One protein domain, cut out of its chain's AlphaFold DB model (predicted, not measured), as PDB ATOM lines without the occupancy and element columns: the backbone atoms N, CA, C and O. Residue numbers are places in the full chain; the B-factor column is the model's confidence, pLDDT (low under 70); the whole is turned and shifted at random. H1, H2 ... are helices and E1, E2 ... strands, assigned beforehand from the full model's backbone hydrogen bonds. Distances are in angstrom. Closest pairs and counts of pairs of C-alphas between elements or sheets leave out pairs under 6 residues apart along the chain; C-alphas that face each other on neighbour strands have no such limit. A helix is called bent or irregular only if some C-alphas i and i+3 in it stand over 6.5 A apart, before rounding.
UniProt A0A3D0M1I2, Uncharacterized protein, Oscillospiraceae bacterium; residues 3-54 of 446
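Overview. This is residues 3 to 54 of the 446 residues of an uncharacterized protein of Oscillospiraceae bacterium (UniProt A0A3D0M1I2). Two small antiparallel sheets meet near Val 49: a twisted three-strand meander, E1 to E3, and a two-strand hairpin, E4 and E5, with the irregular seven-residue helix H1 packed on E5. The end of E3 comes near the start of E5, and a loop of residues 33 to 39 leads from H1 to E4. The printed part has 52 residues, with five named strands and one named helix in the order E1, E2, E3, H1, E4, E5, and its class is mixed, helices and strands. It is compact, with a radius of gyration of the C-alphas of 10.3 A, and rounded, with spans of 27 by 21 by 19 A.

Along the chain. E1, residues 3 to 6, begins at C-alpha 3 (-17.763, -23.069, -42.710) and is 10.3 A long. E2, residues 9 to 14, is the longest strand, 16.3 A. E3, residues 17 to 20, is 10.3 A long. H1, residues 26 to 32, begins at C-alpha 26 (-13.324, -19.792, -32.317) and is 10.2 A long. E4, residues 40 to 43, is 9.7 A long. E5, residues 49 to 53, is 10.8 A long and ends at C-alpha 53 (-4.737, -12.058, -38.735).

Arrangement. The larger sheet runs E1, E2, E3, a meander, each strand the antiparallel neighbour of the one before; E1 and E3 are edge strands. It is only just strongly twisted, its C-alphas lying up to 4.2 A off their best plane. The hairpin of E1 and E2 has an angle of 140 degrees between directions, with N 6 and O 9 within hydrogen-bond range at 2.9 A. The hairpin of E2 and E3 has 151 degrees, with N 12 and O 19 at 3.0 A. The closest C-alphas of E3 and E5 are those of Glu 20 and Val 49, 6.2 A apart. The hairpin of E4 and E5 is antiparallel at 146 degrees, with N 42 and O 51 at 2.9 A. The closest C-alphas of H1 and E5 are those of Phe 29 and Gly 51, 6.3 A apart. H1 is irregular, C-alphas 28 and 31 being 7.6 A apart; 1 of its 3 O i to N i+4 pairs is within hydrogen-bond range, and 2 of its 4 O i to N i+3 pairs. H1 is not on the sheet of E1, E2 and E3. Among the pairs that stay apart are E1 and H1, and E3 and E4.

Size, cuts and confidence. The two C-alphas farthest apart are those of Asp 7 and Asp 54, 29.1 A. The printed part has no cut. No link is long; H1 to E4, with 7 residues between them, is short, and the others are tight. The mean pLDDT of the printed part is 80.8, and residues 34 to 39 and 53 to 54 are under 70.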
ATOM      1  N   GLU A   3     -17.769 -22.522 -44.072       78.75
ATOM      2  CA  GLU A   3     -17.763 -23.069 -42.710       78.75
ATOM      3  C   GLU A   3     -18.649 -24.320 -42.605       78.75
ATOM      4  O   GLU A   3     -19.720 -24.383 -43.209       78.75
ATOM      5  N   GLY A   4     -18.216 -25.319 -41.832       78.88
ATOM      6  CA  GLY A   4     -19.002 -26.529 -41.594       78.88
ATOM      7  C   GLY A   4     -18.654 -27.221 -40.280       78.88
ATOM      8  O   GLY A   4     -17.604 -26.986 -39.687       78.88
ATOM      9  N   THR A   5     -19.552 -28.093 -39.823       76.94
ATOM     10  CA  THR A   5     -19.317 -28.981 -38.675       76.94
ATOM     11  C   THR A   5     -19.379 -30.426 -39.156       76.94
ATOM     12  O   THR A   5     -20.334 -30.800 -39.833       76.94
ATOM     13  N   VAL A   6     -18.365 -31.226 -38.826       73.25
ATOM     14  CA  VAL A   6     -18.293 -32.663 -39.138       73.25
ATOM     15  C   VAL A   6     -17.856 -33.387 -37.870       73.25
ATOM     16  O   VAL A   6     -16.895 -32.967 -37.234       73.25
ATOM     17  N   ASP A   7     -18.588 -34.425 -37.464       73.56
ATOM     18  CA  ASP A   7     -18.304 -35.228 -36.261       73.56
ATOM     19  C   ASP A   7     -18.097 -34.400 -34.979       73.56
ATOM     20  O   ASP A   7     -17.221 -34.669 -34.161       73.56
ATOM     21  N   GLY A   8     -18.903 -33.345 -34.817       76.25
ATOM     22  CA  GLY A   8     -18.846 -32.449 -33.659       76.25
ATOM     23  C   GLY A   8     -17.673 -31.468 -33.663       76.25
ATOM     24  O   GLY A   8     -17.581 -30.662 -32.749       76.25
ATOM     25  N   LYS A   9     -16.816 -31.489 -34.690       81.56
ATOM     26  CA  LYS A   9     -15.694 -30.565 -34.857       81.56
ATOM     27  C   LYS A   9     -15.995 -29.517 -35.918       81.56
ATOM     28  O   LYS A   9     -16.597 -29.809 -36.955       81.56
ATOM     29  N   ARG A  10     -15.549 -28.288 -35.669       89.31
ATOM     30  CA  ARG A  10     -15.721 -27.154 -36.582       89.31
ATOM     31  C   ARG A  10     -14.560 -27.061 -37.567       89.31
ATOM     32  O   ARG A  10     -13.404 -27.237 -37.189       89.31
ATOM     33  N   TYR A  11     -14.876 -26.749 -38.820       90.88
ATOM     34  CA  TYR A  11     -13.909 -26.641 -39.905       90.88
ATOM     35  C   TYR A  11     -14.116 -25.368 -40.722       90.88
ATOM     36  O   TYR A  11     -15.249 -24.957 -40.980       90.88
ATOM     37  N   ILE A  12     -13.003 -24.804 -41.191       88.12
ATOM     38  CA  ILE A  12     -12.973 -23.752 -42.207       88.12
ATOM     39  C   ILE A  12     -12.372 -24.359 -43.474       88.12
ATOM     40  O   ILE A  12     -11.281 -24.931 -43.450       88.12
ATOM     41  N   ASN A  13     -13.104 -24.257 -44.582       85.19
ATOM     42  CA  ASN A  13     -12.625 -24.653 -45.902       85.19
ATOM     43  C   ASN A  13     -12.082 -23.414 -46.623       85.19
ATOM     44  O   ASN A  13     -12.810 -22.427 -46.784       85.19
ATOM     45  N   ILE A  14     -10.821 -23.474 -47.043       78.88
ATOM     46  CA  ILE A  14     -10.095 -22.437 -47.784       78.88
ATOM     47  C   ILE A  14      -9.664 -23.083 -49.099       78.88
ATOM     48  O   ILE A  14      -8.875 -24.027 -49.081       78.88
ATOM     49  N   ASP A  15     -10.221 -22.610 -50.213       78.12
ATOM     50  CA  ASP A  15     -10.103 -23.243 -51.532       78.12
ATOM     51  C   ASP A  15     -10.384 -24.756 -51.457       78.12
ATOM     52  O   ASP A  15     -11.452 -25.153 -50.983       78.12
ATOM     53  N   ASP A  16      -9.420 -25.591 -51.854       82.19
ATOM     54  CA  ASP A  16      -9.523 -27.057 -51.830       82.19
ATOM     55  C   ASP A  16      -9.042 -27.685 -50.507       82.19
ATOM     56  O   ASP A  16      -9.011 -28.908 -50.356       82.19
ATOM     57  N   SER A  17      -8.645 -26.866 -49.529       85.62
ATOM     58  CA  SER A  17      -8.079 -27.315 -48.254       85.62
ATOM     59  C   SER A  17      -9.052 -27.131 -47.091       85.62
ATOM     60  O   SER A  17      -9.710 -26.100 -46.946       85.62
ATOM     61  N   ARG A  18      -9.117 -28.129 -46.203       90.75
ATOM     62  CA  ARG A  18      -9.945 -28.106 -44.990       90.75
ATOM     63  C   ARG A  18      -9.069 -28.029 -43.745       90.75
ATOM     64  O   ARG A  18      -8.225 -28.894 -43.538       90.75
ATOM     65  N   TYR A  19      -9.352 -27.060 -42.879       92.38
ATOM     66  CA  TYR A  19      -8.645 -26.865 -41.616       92.38
ATOM     67  C   TYR A  19      -9.594 -27.041 -40.429       92.38
ATOM     68  O   TYR A  19     -10.695 -26.486 -40.420       92.38
ATOM     69  N   GLU A  20      -9.184 -27.826 -39.428       94.38
ATOM     70  CA  GLU A  20      -9.903 -27.934 -38.150       94.38
ATOM     71  C   GLU A  20      -9.740 -26.625 -37.370       94.38
ATOM     72  O   GLU A  20      -8.657 -26.044 -37.345       94.38
ATOM     73  N   VAL A  21     -10.807 -26.157 -36.730       92.19
ATOM     74  CA  VAL A  21     -10.784 -24.963 -35.888       92.19
ATOM     75  C   VAL A  21     -10.542 -25.358 -34.436       92.19
ATOM     76  O   VAL A  21     -11.157 -26.289 -33.921       92.19
ATOM     77  N   ASP A  22      -9.666 -24.627 -33.752       92.81
ATOM     78  CA  ASP A  22      -9.514 -24.739 -32.308       92.81
ATOM     79  C   ASP A  22     -10.723 -24.096 -31.607       92.81
ATOM     80  O   ASP A  22     -10.886 -22.871 -31.588       92.81
ATOM     81  N   GLU A  23     -11.598 -24.932 -31.040       90.12
ATOM     82  CA  GLU A  23     -12.853 -24.497 -30.412       90.12
ATOM     83  C   GLU A  23     -12.650 -23.471 -29.299       90.12
ATOM     84  O   GLU A  23     -13.515 -22.620 -29.089       90.12
ATOM     85  N   LYS A  24     -11.500 -23.510 -28.614       89.62
ATOM     86  CA  LYS A  24     -11.180 -22.553 -27.554       89.62
ATOM     87  C   LYS A  24     -11.077 -21.127 -28.095       89.62
ATOM     88  O   LYS A  24     -11.445 -20.184 -27.397       89.62
ATOM     89  N   TYR A  25     -10.580 -20.969 -29.320       84.56
ATOM     90  CA  TYR A  25     -10.311 -19.665 -29.926       84.56
ATOM     91  C   TYR A  25     -11.412 -19.213 -30.886       84.56
ATOM     92  O   TYR A  25     -11.547 -18.017 -31.131       84.56
ATOM     93  N   TYR A  26     -12.252 -20.128 -31.380       86.62
ATOM     94  CA  TYR A  26     -13.324 -19.792 -32.317       86.62
ATOM     95  C   TYR A  26     -14.252 -18.649 -31.858       86.62
ATOM     96  O   TYR A  26     -14.511 -17.750 -32.659       86.62
ATOM     97  N   PRO A  27     -14.728 -18.584 -30.592       85.19
ATOM     98  CA  PRO A  27     -15.583 -17.483 -30.146       85.19
ATOM     99  C   PRO A  27     -14.950 -16.094 -30.278       85.19
ATOM    100  O   PRO A  27     -15.691 -15.119 -30.357       85.19
ATOM    101  N   ILE A  28     -13.614 -16.019 -30.304       78.00
ATOM    102  CA  ILE A  28     -12.842 -14.773 -30.345       78.00
ATOM    103  C   ILE A  28     -12.879 -14.169 -31.753       78.00
ATOM    104  O   ILE A  28     -13.104 -12.975 -31.898       78.00
ATOM    105  N   PHE A  29     -12.721 -14.990 -32.796       78.50
ATOM    106  CA  PHE A  29     -12.612 -14.500 -34.176       78.50
ATOM    107  C   PHE A  29     -13.831 -14.814 -35.056       78.50
ATOM    108  O   PHE A  29     -13.881 -14.367 -36.198       78.50
ATOM    109  N   LYS A  30     -14.841 -15.555 -34.571       82.25
ATOM    110  CA  LYS A  30     -16.007 -15.950 -35.393       82.25
ATOM    111  C   LYS A  30     -16.736 -14.772 -36.047       82.25
ATOM    112  O   LYS A  30     -17.252 -14.912 -37.147       82.25
ATOM    113  N   ASN A  31     -16.760 -13.615 -35.386       75.88
ATOM    114  CA  ASN A  31     -17.430 -12.418 -35.897       75.88
ATOM    115  C   ASN A  31     -16.595 -11.693 -36.970       75.88
ATOM    116  O   ASN A  31     -17.116 -10.812 -37.642       75.88
ATOM    117  N   GLN A  32     -15.319 -12.058 -37.122       71.50
ATOM    118  CA  GLN A  32     -14.407 -11.514 -38.130       71.50
ATOM    119  C   GLN A  32     -14.458 -12.318 -39.439       71.50
ATOM    120  O   GLN A  32     -13.953 -11.857 -40.454       71.50
ATOM    121  N   LEU A  33     -15.073 -13.510 -39.446       73.44
ATOM    122  CA  LEU A  33     -15.221 -14.344 -40.640       73.44
ATOM    123  C   LEU A  33     -16.193 -13.693 -41.633       73.44
ATOM    124  O   LEU A  33     -17.410 -13.841 -41.518       73.44
ATOM    125  N   VAL A  34     -15.653 -13.005 -42.641       69.25
ATOM    126  CA  VAL A  34     -16.442 -12.424 -43.732       69.25
ATOM    127  C   VAL A  34     -16.278 -13.276 -44.987       69.25
ATOM    128  O   VAL A  34     -15.178 -13.480 -45.500       69.25
ATOM    129  N   MET A  35     -17.397 -13.787 -45.501       62.34
ATOM    130  CA  MET A  35     -17.404 -14.564 -46.739       62.34
ATOM    131  C   MET A  35     -16.910 -13.708 -47.913       62.34
ATOM    132  O   MET A  35     -17.274 -12.540 -48.035       62.34
ATOM    133  N   SER A  36     -16.108 -14.314 -48.793       56.66
ATOM    134  CA  SER A  36     -15.554 -13.682 -50.004       56.66
ATOM    135  C   SER A  36     -14.512 -12.573 -49.771       56.66
ATOM    136  O   SER A  36     -14.261 -11.788 -50.683       56.66
ATOM    137  N   GLN A  37     -13.875 -12.522 -48.595       60.09
ATOM    138  CA  GLN A  37     -12.678 -11.704 -48.353       60.09
ATOM    139  C   GLN A  37     -11.399 -12.552 -48.317       60.09
ATOM    140  O   GLN A  37     -11.426 -13.726 -47.943       60.09
ATOM    141  N   ASN A  38     -10.269 -11.938 -48.683       59.81
ATOM    142  CA  ASN A  38      -8.942 -12.521 -48.483       59.81
ATOM    143  C   ASN A  38      -8.555 -12.369 -47.007       59.81
ATOM    144  O   ASN A  38      -8.424 -11.248 -46.517       59.81
ATOM    145  N   MET A  39      -8.381 -13.487 -46.305       67.56
ATOM    146  CA  MET A  39      -8.083 -13.523 -44.872       67.56
ATOM    147  C   MET A  39      -6.836 -14.367 -44.610       67.56
ATOM    148  O   MET A  39      -6.640 -15.397 -45.256       67.56
ATOM    149  N   THR A  40      -6.027 -13.971 -43.628       77.19
ATOM    150  CA  THR A  40      -4.877 -14.765 -43.183       77.19
ATOM    151  C   THR A  40      -5.265 -15.560 -41.942       77.19
ATOM    152  O   THR A  40      -5.554 -14.992 -40.892       77.19
ATOM    153  N   PHE A  41      -5.246 -16.888 -42.038       85.19
ATOM    154  CA  PHE A  41      -5.553 -17.773 -40.914       85.19
ATOM    155  C   PHE A  41      -4.279 -18.169 -40.170       85.19
ATOM    156  O   PHE A  41      -3.320 -18.650 -40.768       85.19
ATOM    157  N   LEU A  42      -4.280 -17.980 -38.851       83.06
ATOM    158  CA  LEU A  42      -3.180 -18.375 -37.979       83.06
ATOM    159  C   LEU A  42      -3.426 -19.795 -37.469       83.06
ATOM    160  O   LEU A  42      -4.464 -20.082 -36.859       83.06
ATOM    161  N   LEU A  43      -2.460 -20.679 -37.707       91.19
ATOM    162  CA  LEU A  43      -2.505 -22.062 -37.245       91.19
ATOM    163  C   LEU A  43      -1.748 -22.210 -35.920       91.19
ATOM    164  O   LEU A  43      -0.672 -21.640 -35.741       91.19
ATOM    165  N   ASN A  44      -2.294 -22.992 -34.990       86.19
ATOM    166  CA  ASN A  44      -1.569 -23.406 -33.791       86.19
ATOM    167  C   ASN A  44      -0.520 -24.487 -34.125       86.19
ATOM    168  O   ASN A  44      -0.450 -24.995 -35.245       86.19
ATOM    169  N   MET A  45       0.273 -24.898 -33.128       84.88
ATOM    170  CA  MET A  45       1.305 -25.939 -33.292       84.88
ATOM    171  C   MET A  45       0.773 -27.314 -33.746       84.88
ATOM    172  O   MET A  45       1.560 -28.178 -34.117       84.88
ATOM    173  N   TYR A  46      -0.546 -27.523 -33.710       91.81
ATOM    174  CA  TYR A  46      -1.227 -28.745 -34.148       91.81
ATOM    175  C   TYR A  46      -1.905 -28.588 -35.517       91.81
ATOM    176  O   TYR A  46      -2.668 -29.462 -35.922       91.81
ATOM    177  N   GLY A  47      -1.674 -27.471 -36.215       88.94
ATOM    178  CA  GLY A  47      -2.258 -27.194 -37.527       88.94
ATOM    179  C   GLY A  47      -3.738 -26.799 -37.502       88.94
ATOM    180  O   GLY A  47      -4.369 -26.785 -38.557       88.94
ATOM    181  N   LYS A  48      -4.312 -26.480 -36.332       94.50
ATOM    182  CA  LYS A  48      -5.699 -25.996 -36.225       94.50
ATOM    183  C   LYS A  48      -5.758 -24.480 -36.327       94.50
ATOM    184  O   LYS A  48      -4.888 -23.801 -35.787       94.50
ATOM    185  N   VAL A  49      -6.814 -23.945 -36.933       91.19
ATOM    186  CA  VAL A  49      -7.068 -22.499 -36.967       91.19
ATOM    187  C   VAL A  49      -7.345 -22.009 -35.551       91.19
ATOM    188  O   VAL A  49      -8.338 -22.400 -34.941       91.19
ATOM    189  N   ALA A  50      -6.471 -21.147 -35.042       91.19
ATOM    190  CA  ALA A  50      -6.571 -20.567 -33.704       91.19
ATOM    191  C   ALA A  50      -6.679 -19.036 -33.725       91.19
ATOM    192  O   ALA A  50      -6.763 -18.406 -32.675       91.19
ATOM    193  N   GLY A  51      -6.704 -18.431 -34.911       83.81
ATOM    194  CA  GLY A  51      -6.896 -17.001 -35.060       83.81
ATOM    195  C   GLY A  51      -6.998 -16.585 -36.515       83.81
ATOM    196  O   GLY A  51      -6.700 -17.350 -37.435       83.81
ATOM    197  N   ILE A  52      -7.398 -15.338 -36.694       80.19
ATOM    198  CA  ILE A  52      -7.369 -14.633 -37.963       80.19
ATOM    199  C   ILE A  52      -6.433 -13.457 -37.737       80.19
ATOM    200  O   ILE A  52      -6.581 -12.720 -36.765       80.19
ATOM    201  N   SER A  53      -5.425 -13.327 -38.589       69.12
ATOM    202  CA  SER A  53      -4.737 -12.058 -38.735       69.12
ATOM    203  C   SER A  53      -5.516 -11.291 -39.778       69.12
ATOM    204  O   SER A  53      -5.715 -11.793 -40.890       69.12
ATOM    205  N   ASP A  54      -5.896 -10.059 -39.453       54.34
ATOM    206  CA  ASP A  54      -6.120  -9.091 -40.508       54.34
ATOM    207  C   ASP A  54      -4.880  -9.146 -41.401       54.34
ATOM    208  O   ASP A  54      -3.741  -9.034 -40.930       54.34
TER     209      ASP A  54